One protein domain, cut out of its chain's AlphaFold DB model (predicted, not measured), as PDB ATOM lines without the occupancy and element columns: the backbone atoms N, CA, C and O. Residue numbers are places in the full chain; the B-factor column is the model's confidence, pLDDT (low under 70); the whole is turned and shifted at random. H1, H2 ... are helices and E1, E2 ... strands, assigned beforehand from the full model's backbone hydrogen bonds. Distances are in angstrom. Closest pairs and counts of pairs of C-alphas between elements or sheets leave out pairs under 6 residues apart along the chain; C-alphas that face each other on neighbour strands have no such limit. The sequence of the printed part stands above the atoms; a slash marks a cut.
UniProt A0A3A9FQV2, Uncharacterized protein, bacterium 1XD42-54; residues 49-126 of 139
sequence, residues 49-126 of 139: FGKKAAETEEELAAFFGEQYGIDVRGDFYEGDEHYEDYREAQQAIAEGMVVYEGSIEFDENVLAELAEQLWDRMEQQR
ATOM      1  N   PHE A  49     -23.612 -53.427   4.260       90.94
ATOM      2  CA  PHE A  49     -25.015 -53.645   4.626       90.94
ATOM      3  C   PHE A  49     -25.256 -53.512   6.121       90.94
ATOM      4  O   PHE A  49     -26.402 -53.554   6.541       90.94
ATOM      5  N   GLY A  50     -24.204 -53.349   6.927       91.38
ATOM      6  CA  GLY A  50     -24.342 -53.164   8.362       91.38
ATOM      7  C   GLY A  50     -24.974 -54.366   9.064       91.38
ATOM      8  O   GLY A  50     -24.728 -55.528   8.724       91.38
ATOM      9  N   LYS A  51     -25.765 -54.085  10.097       93.00
ATOM     10  CA  LYS A  51     -26.451 -55.079  10.927       93.00
ATOM     11  C   LYS A  51     -27.956 -54.912  10.797       93.00
ATOM     12  O   LYS A  51     -28.444 -53.816  10.550       93.00
ATOM     13  N   LYS A  52     -28.697 -56.005  10.988       95.19
ATOM     14  CA  LYS A  52     -30.161 -55.955  11.030       95.19
ATOM     15  C   LYS A  52     -30.595 -54.979  12.128       95.19
ATOM     16  O   LYS A  52     -30.216 -55.176  13.280       95.19
ATOM     17  N   ALA A  53     -31.398 -53.993  11.748       94.75
ATOM     18  CA  ALA A  53     -32.008 -53.030  12.655       94.75
ATOM     19  C   ALA A  53     -33.448 -53.441  12.988       94.75
ATOM     20  O   ALA A  53     -33.793 -53.561  14.158       94.75
ATOM     21  N   ALA A  54     -34.269 -53.730  11.971       96.88
ATOM     22  CA  ALA A  54     -35.678 -54.069  12.169       96.88
ATOM     23  C   ALA A  54     -36.282 -54.873  11.009       96.88
ATOM     24  O   ALA A  54     -35.954 -54.665   9.846       96.88
ATOM     25  N   GLU A  55     -37.206 -55.773  11.321       97.06
ATOM     26  CA  GLU A  55     -38.071 -56.490  10.371       97.06
ATOM     27  C   GLU A  55     -39.564 -56.256  10.651       97.06
ATOM     28  O   GLU A  55     -40.410 -56.595   9.830       97.06
ATOM     29  N   THR A  56     -39.903 -55.659  11.795       97.62
ATOM     30  CA  THR A  56     -41.284 -55.337  12.185       97.62
ATOM     31  C   THR A  56     -41.411 -53.874  12.597       97.62
ATOM     32  O   THR A  56     -40.417 -53.231  12.937       97.62
ATOM     33  N   GLU A  57     -42.635 -53.338  12.590       95.38
ATOM     34  CA  GLU A  57     -42.889 -51.967  13.050       95.38
ATOM     35  C   GLU A  57     -42.514 -51.786  14.528       95.38
ATOM     36  O   GLU A  57     -42.018 -50.734  14.924       95.38
ATOM     37  N   GLU A  58     -42.711 -52.816  15.353       95.94
ATOM     38  CA  GLU A  58     -42.308 -52.810  16.757       95.94
ATOM     39  C   GLU A  58     -40.789 -52.752  16.926       95.94
ATOM     40  O   GLU A  58     -40.307 -51.970  17.744       95.94
ATOM     41  N   GLU A  59     -40.044 -53.551  16.154       97.38
ATOM     42  CA  GLU A  59     -38.577 -53.513  16.152       97.38
ATOM     43  C   GLU A  59     -38.061 -52.160  15.654       97.38
ATOM     44  O   GLU A  59     -37.135 -51.613  16.244       97.38
ATOM     45  N   LEU A  60     -38.687 -51.584  14.623       95.69
ATOM     46  CA  LEU A  60     -38.298 -50.279  14.088       95.69
ATOM     47  C   LEU A  60     -38.539 -49.156  15.104       95.69
ATOM     48  O   LEU A  60     -37.672 -48.310  15.308       95.69
ATOM     49  N   ALA A  61     -39.689 -49.163  15.781       94.88
ATOM     50  CA  ALA A  61     -39.986 -48.194  16.830       94.88
ATOM     51  C   ALA A  61     -39.016 -48.312  18.017       94.88
ATOM     52  O   ALA A  61     -38.554 -47.298  18.538       94.88
ATOM     53  N   ALA A  62     -38.683 -49.540  18.427       95.44
ATOM     54  CA  ALA A  62     -37.684 -49.778  19.464       95.44
ATOM     55  C   ALA A  62     -36.298 -49.281  19.031       95.44
ATOM     56  O   ALA A  62     -35.635 -48.593  19.800       95.44
ATOM     57  N   PHE A  63     -35.898 -49.559  17.788       94.56
ATOM     58  CA  PHE A  63     -34.632 -49.110  17.223       94.56
ATOM     59  C   PHE A  63     -34.492 -47.579  17.262       94.56
ATOM     60  O   PHE A  63     -33.488 -47.078  17.764       94.56
ATOM     61  N   PHE A  64     -35.514 -46.828  16.834       92.38
ATOM     62  CA  PHE A  64     -35.498 -45.357  16.892       92.38
ATOM     63  C   PHE A  64     -35.474 -44.817  18.330       92.38
ATOM     64  O   PHE A  64     -34.769 -43.847  18.622       92.38
ATOM     65  N   GLY A  65     -36.192 -45.469  19.246       92.50
ATOM     66  CA  GLY A  65     -36.147 -45.134  20.668       92.50
ATOM     67  C   GLY A  65     -34.773 -45.380  21.298       92.50
ATOM     68  O   GLY A  65     -34.323 -44.582  22.115       92.50
ATOM     69  N   GLU A  66     -34.088 -46.458  20.914       92.62
ATOM     70  CA  GLU A  66     -32.775 -46.831  21.450       92.62
ATOM     71  C   GLU A  66     -31.622 -46.020  20.844       92.62
ATOM     72  O   GLU A  66     -30.743 -45.588  21.590       92.62
ATOM     73  N   GLN A  67     -31.609 -45.816  19.522       89.94
ATOM     74  CA  GLN A  67     -30.511 -45.122  18.838       89.94
ATOM     75  C   GLN A  67     -30.623 -43.600  18.925       89.94
ATOM     76  O   GLN A  67     -29.618 -42.925  19.145       89.94
ATOM     77  N   TYR A  68     -31.835 -43.061  18.785       87.69
ATOM     78  CA  TYR A  68     -32.056 -41.617  18.658       87.69
ATOM     79  C   TYR A  68     -32.826 -41.019  19.842       87.69
ATOM     80  O   TYR A  68     -32.955 -39.802  19.944       87.69
ATOM     81  N   GLY A  69     -33.336 -41.846  20.762       89.31
ATOM     82  CA  GLY A  69     -34.168 -41.370  21.871       89.31
ATOM     83  C   GLY A  69     -35.554 -40.885  21.433       89.31
ATOM     84  O   GLY A  69     -36.171 -40.098  22.150       89.31
ATOM     85  N   ILE A  70     -36.034 -41.329  20.265       88.25
ATOM     86  CA  ILE A  70     -37.284 -40.863  19.653       88.25
ATOM     87  C   ILE A  70     -38.438 -41.806  20.014       88.25
ATOM     88  O   ILE A  70     -38.418 -42.990  19.674       88.25
ATOM     89  N   ASP A  71     -39.488 -41.276  20.651       89.50
ATOM     90  CA  ASP A  71     -40.762 -41.988  20.808       89.50
ATOM     91  C   ASP A  71     -41.658 -41.764  19.584       89.50
ATOM     92  O   ASP A  71     -42.512 -40.877  19.551       89.50
ATOM     93  N   VAL A  72     -41.489 -42.626  18.583       87.44
ATOM     94  CA  VAL A  72     -42.240 -42.578  17.317       87.44
ATOM     95  C   VAL A  72     -43.748 -42.833  17.468       87.44
ATOM     96  O   VAL A  72     -44.501 -42.681  16.507       87.44
ATOM     97  N   ARG A  73     -44.211 -43.269  18.649       84.44
ATOM     98  CA  ARG A  73     -45.638 -43.493  18.951       84.44
ATOM     99  C   ARG A  73     -46.285 -42.302  19.657       84.44
ATOM    100  O   ARG A  73     -47.504 -42.308  19.841       84.44
ATOM    101  N   GLY A  74     -45.476 -41.333  20.074       83.44
ATOM    102  CA  GLY A  74     -45.898 -40.109  20.736       83.44
ATOM    103  C   GLY A  74     -45.753 -38.900  19.817       83.44
ATOM    104  O   GLY A  74     -46.393 -38.822  18.766       83.44
ATOM    105  N   ASP A  75     -44.925 -37.952  20.248       73.50
ATOM    106  CA  ASP A  75     -44.723 -36.654  19.604       73.50
ATOM    107  C   ASP A  75     -43.686 -36.746  18.469       73.50
ATOM    108  O   ASP A  75     -42.606 -36.174  18.571       73.50
ATOM    109  N   PHE A  76     -43.998 -37.505  17.413       85.81
ATOM    110  CA  PHE A  76     -43.136 -37.643  16.235       85.81
ATOM    111  C   PHE A  76     -43.891 -37.288  14.955       85.81
ATOM    112  O   PHE A  76     -44.834 -37.980  14.553       85.81
ATOM    113  N   TYR A  77     -43.495 -36.183  14.331       87.06
ATOM    114  CA  TYR A  77     -44.251 -35.517  13.277       87.06
ATOM    115  C   TYR A  77     -43.388 -35.143  12.073       87.06
ATOM    116  O   TYR A  77     -42.166 -35.067  12.137       87.06
ATOM    117  N   GLU A  78     -44.060 -34.879  10.951       86.19
ATOM    118  CA  GLU A  78     -43.418 -34.396   9.730       86.19
ATOM    119  C   GLU A  78     -42.622 -33.112  10.005       86.19
ATOM    120  O   GLU A  78     -43.171 -32.120  10.488       86.19
ATOM    121  N   GLY A  79     -41.323 -33.155   9.695       83.12
ATOM    122  CA  GLY A  79     -40.360 -32.092   9.992       83.12
ATOM    123  C   GLY A  79     -39.452 -32.366  11.195       83.12
ATOM    124  O   GLY A  79     -38.472 -31.640  11.357       83.12
ATOM    125  N   ASP A  80     -39.731 -33.399  11.996       86.56
ATOM    126  CA  ASP A  80     -38.813 -33.855  13.041       86.56
ATOM    127  C   ASP A  80     -37.591 -34.562  12.436       86.56
ATOM    128  O   ASP A  80     -37.643 -35.151  11.349       86.56
ATOM    129  N   GLU A  81     -36.475 -34.516  13.164       84.00
ATOM    130  CA  GLU A  81     -35.253 -35.227  12.790       84.00
ATOM    131  C   GLU A  81     -35.542 -36.729  12.652       84.00
ATOM    132  O   GLU A  81     -36.212 -37.325  13.497       84.00
ATOM    133  N   HIS A  82     -35.066 -37.337  11.564       88.00
ATOM    134  CA  HIS A  82     -35.308 -38.738  11.204       88.00
ATOM    135  C   HIS A  82     -36.767 -39.125  10.893       88.00
ATOM    136  O   HIS A  82     -37.060 -40.315  10.740       88.00
ATOM    137  N   TYR A  83     -37.700 -38.169  10.756       89.88
ATOM    138  CA  TYR A  83     -39.086 -38.480  10.380       89.88
ATOM    139  C   TYR A  83     -39.182 -39.205   9.040       89.88
ATOM    140  O   TYR A  83     -39.780 -40.281   8.961       89.88
ATOM    141  N   GLU A  84     -38.563 -38.658   7.995       89.62
ATOM    142  CA  GLU A  84     -38.576 -39.282   6.669       89.62
ATOM    143  C   GLU A  84     -37.876 -40.648   6.689       89.62
ATOM    144  O   GLU A  84     -38.438 -41.621   6.183       89.62
ATOM    145  N   ASP A  85     -36.739 -40.768   7.385       91.31
ATOM    146  CA  ASP A  85     -36.018 -42.036   7.570       91.31
ATOM    147  C   ASP A  85     -36.939 -43.119   8.148       91.31
ATOM    148  O   ASP A  85     -37.024 -44.238   7.630       91.31
ATOM    149  N   TYR A  86     -37.682 -42.780   9.206       92.19
ATOM    150  CA  TYR A  86     -38.631 -43.688   9.841       92.19
ATOM    151  C   TYR A  86     -39.780 -44.063   8.902       92.19
ATOM    152  O   TYR A  86     -40.163 -45.233   8.828       92.19
ATOM    153  N   ARG A  87     -40.349 -43.094   8.173       93.06
ATOM    154  CA  ARG A  87     -41.453 -43.336   7.231       93.06
ATOM    155  C   ARG A  87     -41.022 -44.244   6.084       93.06
ATOM    156  O   ARG A  87     -41.758 -45.174   5.737       93.06
ATOM    157  N   GLU A  88     -39.840 -44.016   5.522       92.88
ATOM    158  CA  GLU A  88     -39.278 -44.854   4.464       92.88
ATOM    159  C   GLU A  88     -38.976 -46.271   4.966       92.88
ATOM    160  O   GLU A  88     -39.334 -47.247   4.291       92.88
ATOM    161  N   ALA A  89     -38.391 -46.396   6.163       93.94
ATOM    162  CA  ALA A  89     -38.129 -47.676   6.817       93.94
ATOM    163  C   ALA A  89     -39.423 -48.451   7.108       93.94
ATOM    164  O   ALA A  89     -39.519 -49.641   6.798       93.94
ATOM    165  N   GLN A  90     -40.450 -47.774   7.626       94.56
ATOM    166  CA  GLN A  90     -41.761 -48.370   7.880       94.56
ATOM    167  C   GLN A  90     -42.385 -48.887   6.582       94.56
ATOM    168  O   GLN A  90     -42.905 -50.003   6.535       94.56
ATOM    169  N   GLN A  91     -42.310 -48.105   5.502       93.25
ATOM    170  CA  GLN A  91     -42.828 -48.540   4.212       93.25
ATOM    171  C   GLN A  91     -42.052 -49.747   3.663       93.25
ATOM    172  O   GLN A  91     -42.666 -50.663   3.117       93.25
ATOM    173  N   ALA A  92     -40.726 -49.784   3.816       93.12
ATOM    174  CA  ALA A  92     -39.919 -50.929   3.401       93.12
ATOM    175  C   ALA A  92     -40.337 -52.213   4.147       93.12
ATOM    176  O   ALA A  92     -40.511 -53.259   3.519       93.12
ATOM    177  N   ILE A  93     -40.594 -52.121   5.457       95.25
ATOM    178  CA  ILE A  93     -41.120 -53.233   6.266       95.25
ATOM    179  C   ILE A  93     -42.511 -53.666   5.787       95.25
ATOM    180  O   ILE A  93     -42.758 -54.859   5.611       95.25
ATOM    181  N   ALA A  94     -43.409 -52.720   5.498       94.00
ATOM    182  CA  ALA A  94     -44.737 -53.026   4.961       94.00
ATOM    183  C   ALA A  94     -44.681 -53.732   3.590       94.00
ATOM    184  O   ALA A  94     -45.576 -54.506   3.243       94.00
ATOM    185  N   GLU A  95     -43.618 -53.500   2.819       92.38
ATOM    186  CA  GLU A  95     -43.321 -54.189   1.558       92.38
ATOM    187  C   GLU A  95     -42.606 -55.545   1.752       92.38
ATOM    188  O   GLU A  95     -42.308 -56.233   0.773       92.38
ATOM    189  N   GLY A  96     -42.369 -55.963   3.000       93.12
ATOM    190  CA  GLY A  96     -41.745 -57.238   3.361       93.12
ATOM    191  C   GLY A  96     -40.216 -57.216   3.352       93.12
ATOM    192  O   GLY A  96     -39.596 -58.276   3.247       93.12
ATOM    193  N   MET A  97     -39.601 -56.033   3.411       94.19
ATOM    194  CA  MET A  97     -38.149 -55.880   3.511       94.19
ATOM    195  C   MET A  97     -37.684 -55.857   4.970       94.19
ATOM    196  O   MET A  97     -38.448 -55.565   5.887       94.19
ATOM    197  N   VAL A  98     -36.394 -56.125   5.166       95.44
ATOM    198  CA  VAL A  98     -35.714 -55.979   6.455       95.44
ATOM    199  C   VAL A  98     -34.812 -54.752   6.394       95.44
ATOM    200  O   VAL A  98     -34.054 -54.592   5.437       95.44
ATOM    201  N   VAL A  99     -34.893 -53.905   7.413       95.19
ATOM    202  CA  VAL A  99     -34.084 -52.697   7.577       95.19
ATOM    203  C   VAL A  99     -32.762 -53.069   8.236       95.19
ATOM    204  O   VAL A  99     -32.724 -53.793   9.238       95.19
ATOM    205  N   TYR A 100     -31.675 -52.562   7.668       94.31
ATOM    206  CA  TYR A 100     -30.331 -52.696   8.208       94.31
ATOM    207  C   TYR A 100     -29.739 -51.313   8.463       94.31
ATOM    208  O   TYR A 100     -30.017 -50.375   7.721       94.31
ATOM    209  N   GLU A 101     -28.907 -51.215   9.492       91.25
ATOM    210  CA  GLU A 101     -28.177 -50.007   9.860       91.25
ATOM    211  C   GLU A 101     -26.670 -50.276   9.802       91.25
ATOM    212  O   GLU A 101     -26.161 -51.278  10.318       91.25
ATOM    213  N   GLY A 102     -25.942 -49.351   9.187       88.62
ATOM    214  CA  GLY A 102     -24.491 -49.296   9.200       88.62
ATOM    215  C   GLY A 102     -24.021 -47.860   9.021       88.62
ATOM    216  O   GLY A 102     -24.794 -46.984   8.645       88.62
ATOM    217  N   SER A 103     -22.739 -47.627   9.276       83.75
ATOM    218  CA  SER A 103     -22.106 -46.330   9.057       83.75
ATOM    219  C   SER A 103     -20.860 -46.527   8.203       83.75
ATOM    220  O   SER A 103     -20.032 -47.396   8.490       83.75
ATOM    221  N   ILE A 104     -20.754 -45.738   7.135       82.25
ATOM    222  CA  ILE A 104     -19.559 -45.616   6.304       82.25
ATOM    223  C   ILE A 104     -19.200 -44.133   6.303       82.25
ATOM    224  O   ILE A 104     -20.006 -43.307   5.892       82.25
ATOM    225  N   GLU A 105     -18.010 -43.791   6.788       73.62
ATOM    226  CA  GLU A 105     -17.520 -42.411   6.763       73.62
ATOM    227  C   GLU A 105     -17.236 -41.991   5.311       73.62
ATOM    228  O   GLU A 105     -16.502 -42.687   4.600       73.62
ATOM    229  N   PHE A 106     -17.830 -40.874   4.873       63.16
ATOM    230  CA  PHE A 106     -17.789 -40.393   3.483       63.16
ATOM    231  C   PHE A 106     -16.578 -39.499   3.154       63.16
ATOM    232  O   PHE A 106     -16.306 -39.264   1.977       63.16
ATOM    233  N   ASP A 107     -15.807 -39.052   4.150       57.06
ATOM    234  CA  ASP A 107     -14.653 -38.171   3.931       57.06
ATOM    235  C   ASP A 107     -13.500 -38.908   3.222       57.06
ATOM    236  O   ASP A 107     -12.806 -39.741   3.807       57.06
ATOM    237  N   GLU A 108     -13.310 -38.603   1.930       56.75
ATOM    238  CA  GLU A 108     -12.255 -39.128   1.037       56.75
ATOM    239  C   GLU A 108     -12.116 -40.665   1.027       56.75
ATOM    240  O   GLU A 108     -11.051 -41.227   0.746       56.75
ATOM    241  N   ASN A 109     -13.210 -41.373   1.311       68.44
ATOM    242  CA  ASN A 109     -13.188 -42.816   1.470       68.44
ATOM    243  C   ASN A 109     -13.659 -43.523   0.196       68.44
ATOM    244  O   ASN A 109     -14.841 -43.530  -0.144       68.44
ATOM    245  N   VAL A 110     -12.735 -44.212  -0.478       76.50
ATOM    246  CA  VAL A 110     -13.031 -45.085  -1.632       76.50
ATOM    247  C   VAL A 110     -14.149 -46.091  -1.314       76.50
ATOM    248  O   VAL A 110     -14.899 -46.482  -2.206       76.50
ATOM    249  N   LEU A 111     -14.302 -46.509  -0.052       80.31
ATOM    250  CA  LEU A 111     -15.391 -47.400   0.354       80.31
ATOM    251  C   LEU A 111     -16.767 -46.740   0.252       80.31
ATOM    252  O   LEU A 111     -17.708 -47.417  -0.151       80.31
ATOM    253  N   ALA A 112     -16.884 -45.448   0.553       81.44
ATOM    254  CA  ALA A 112     -18.140 -44.717   0.452       81.44
ATOM    255  C   ALA A 112     -18.592 -44.586  -1.011       81.44
ATOM    256  O   ALA A 112     -19.726 -44.921  -1.352       81.44
ATOM    257  N   GLU A 113     -17.669 -44.236  -1.914       83.38
ATOM    258  CA  GLU A 113     -17.952 -44.200  -3.357       83.38
ATOM    259  C   GLU A 113     -18.341 -45.578  -3.916       83.38
ATOM    260  O   GLU A 113     -19.173 -45.685  -4.824       83.38
ATOM    261  N   LEU A 114     -17.716 -46.647  -3.410       86.12
ATOM    262  CA  LEU A 114     -18.051 -48.017  -3.794       86.12
ATOM    263  C   LEU A 114     -19.417 -48.445  -3.248       86.12
ATOM    264  O   LEU A 114     -20.136 -49.151  -3.954       86.12
ATOM    265  N   ALA A 115     -19.773 -48.018  -2.035       86.88
ATOM    266  CA  ALA A 115     -21.053 -48.319  -1.403       86.88
ATOM    267  C   ALA A 115     -22.202 -47.695  -2.191       86.88
ATOM    268  O   ALA A 115     -23.097 -48.411  -2.637       86.88
ATOM    269  N   GLU A 116     -22.102 -46.398  -2.481       85.31
ATOM    270  CA  GLU A 116     -23.074 -45.664  -3.293       85.31
ATOM    271  C   GLU A 116     -23.283 -46.330  -4.659       85.31
ATOM    272  O   GLU A 116     -24.403 -46.665  -5.046       85.31
ATOM    273  N   GLN A 117     -22.193 -46.645  -5.366       87.12
ATOM    274  CA  GLN A 117     -22.286 -47.329  -6.659       87.12
ATOM    275  C   GLN A 117     -22.899 -48.731  -6.562       87.12
ATOM    276  O   GLN A 117     -23.563 -49.177  -7.506       87.12
ATOM    277  N   LEU A 118     -22.632 -49.463  -5.480       88.50
ATOM    278  CA  LEU A 118     -23.189 -50.792  -5.251       88.50
ATOM    279  C   LEU A 118     -24.698 -50.708  -5.014       88.50
ATOM    280  O   LEU A 118     -25.456 -51.388  -5.710       88.50
ATOM    281  N   TRP A 119     -25.121 -49.866  -4.072       90.06
ATOM    282  CA  TRP A 119     -26.517 -49.688  -3.684       90.06
ATOM    283  C   TRP A 119     -27.363 -49.156  -4.841       90.06
ATOM    284  O   TRP A 119     -28.389 -49.759  -5.161       90.06
ATOM    285  N   ASP A 120     -26.880 -48.148  -5.574       87.94
ATOM    286  CA  ASP A 120     -27.547 -47.625  -6.772       87.94
ATOM    287  C   ASP A 120     -27.781 -48.723  -7.818       87.94
ATOM    288  O   ASP A 120     -28.844 -48.818  -8.442       87.94
ATOM    289  N   ARG A 121     -26.784 -49.591  -8.034       88.06
ATOM    290  CA  ARG A 121     -26.920 -50.710  -8.976       88.06
ATOM    291  C   ARG A 121     -27.912 -51.752  -8.475       88.06
ATOM    292  O   ARG A 121     -28.662 -52.285  -9.295       88.06
ATOM    293  N   MET A 122     -27.911 -52.063  -7.180       88.62
ATOM    294  CA  MET A 122     -28.850 -53.017  -6.586       88.62
ATOM    295  C   MET A 122     -30.292 -52.525  -6.713       88.62
ATOM    296  O   MET A 122     -31.142 -53.256  -7.227       88.62
ATOM    297  N   GLU A 123     -30.542 -51.270  -6.352       86.56
ATOM    298  CA  GLU A 123     -31.857 -50.642  -6.450       86.56
ATOM    299  C   GLU A 123     -32.348 -50.584  -7.908       86.56
ATOM    300  O   GLU A 123     -33.481 -50.959  -8.215       86.56
ATOM    301  N   GLN A 124     -31.479 -50.218  -8.860       85.81
ATOM    302  CA  GLN A 124     -31.836 -50.172 -10.285       85.81
ATOM    303  C   GLN A 124     -32.150 -51.548 -10.882       85.81
ATOM    304  O   GLN A 124     -33.047 -51.662 -11.724       85.81
ATOM    305  N   GLN A 125     -31.403 -52.585 -10.495       83.00
ATOM    306  CA  GLN A 125     -31.572 -53.933 -11.043       83.00
ATOM    307  C   GLN A 125     -32.736 -54.685 -10.395       83.00
ATOM    308  O   GLN A 125     -33.345 -55.528 -11.058       83.00
ATOM    309  N   ARG A 126     -33.049 -54.400  -9.124       71.31
ATOM    310  CA  ARG A 126     -34.096 -55.089  -8.361       71.31
ATOM    311  C   ARG A 126     -34.832 -54.152  -7.397       71.31
ATOM    312  O   ARG A 126     -34.771 -54.309  -6.182       71.31
TER     313      ARG A 126
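Overview. This is residues 49 to 126 of the 139 residues of an uncharacterized protein of bacterium 1XD42-54 (UniProt A0A3A9FQV2). Two helices, H1 and H2, fold into a hairpin, and two very short strands, E1 and E2, pair beside it; from this small body the link after E2 leads away to a third helix, H3, which is separated from the other two. The body lies at one end of the longest axis and H3 at the other, with the little strand pair between them, and residues 120 to 126 stick out free. The printed part has 78 residues, with three named helices and two named strands in the order E1, H1, H2, E2, H3; the strands make one antiparallel sheet, E1 - E2, and the class is mostly helix. The whole is only just loose, close to compact, with a radius of gyration of the C-alphas of 14.1 A and spans of 40 by 28 by 23 A.

Arrangement. E1, residues 51 to 54, and E2, residues 99 to 101, are antiparallel neighbours, with 135 degrees between their directions. N 51 and O 101 are 2.8 A apart and N 99 and O 54 are 2.8 A apart, both within hydrogen-bond range. A tight link leads from E1 to H1, residues 57 to 67; their closest C-alphas are those of Ala 54 and Leu 60, 5.0 A apart. H1 touches H2, residues 83 to 94, and the two form a helical hairpin. They run opposite ways at a shallow tilt of 33 degrees, only just short of steep, and their closest C-alphas are those of Glu 57 and Gln 90, 6.4 A apart. H1 and E2 are only just apart, at 8.1 A, and so are E1 and H2, also at 8.1 A. The closest C-alphas of H2 and E2 are those of Ala 89 and Val 99, 6.5 A apart. H3, residues 110 to 125, is apart from E1, H1 and H2. In H1, H2 and H3 every O i to N i+4 pair is within hydrogen-bond range.

Along the chain. E1 begins at C-alpha 51, at (-26.451, -55.079, 10.927), and measures 9.4 A from first to last C-alpha. H1 measures 15.3 A and H2 16.5 A; H2 begins at C-alpha 83, at (-39.086, -38.480, 10.380). E2 measures 6.9 A. H3 is the longest helix, 16 residues and 22.6 A, and ends at C-alpha 125, at (-31.572, -53.933, -11.043).

Size, cuts and confidence. The two C-alphas farthest apart are those of Gly 74 and Val 110, at 40.1 A. The printed part has no cut. The link from H1 to H2, residues 68 to 82, is long, and the link from E2 to H3 is short. The mean pLDDT of the printed part is 87.9, and residues 106 to 109, in the link before H3, are under 70.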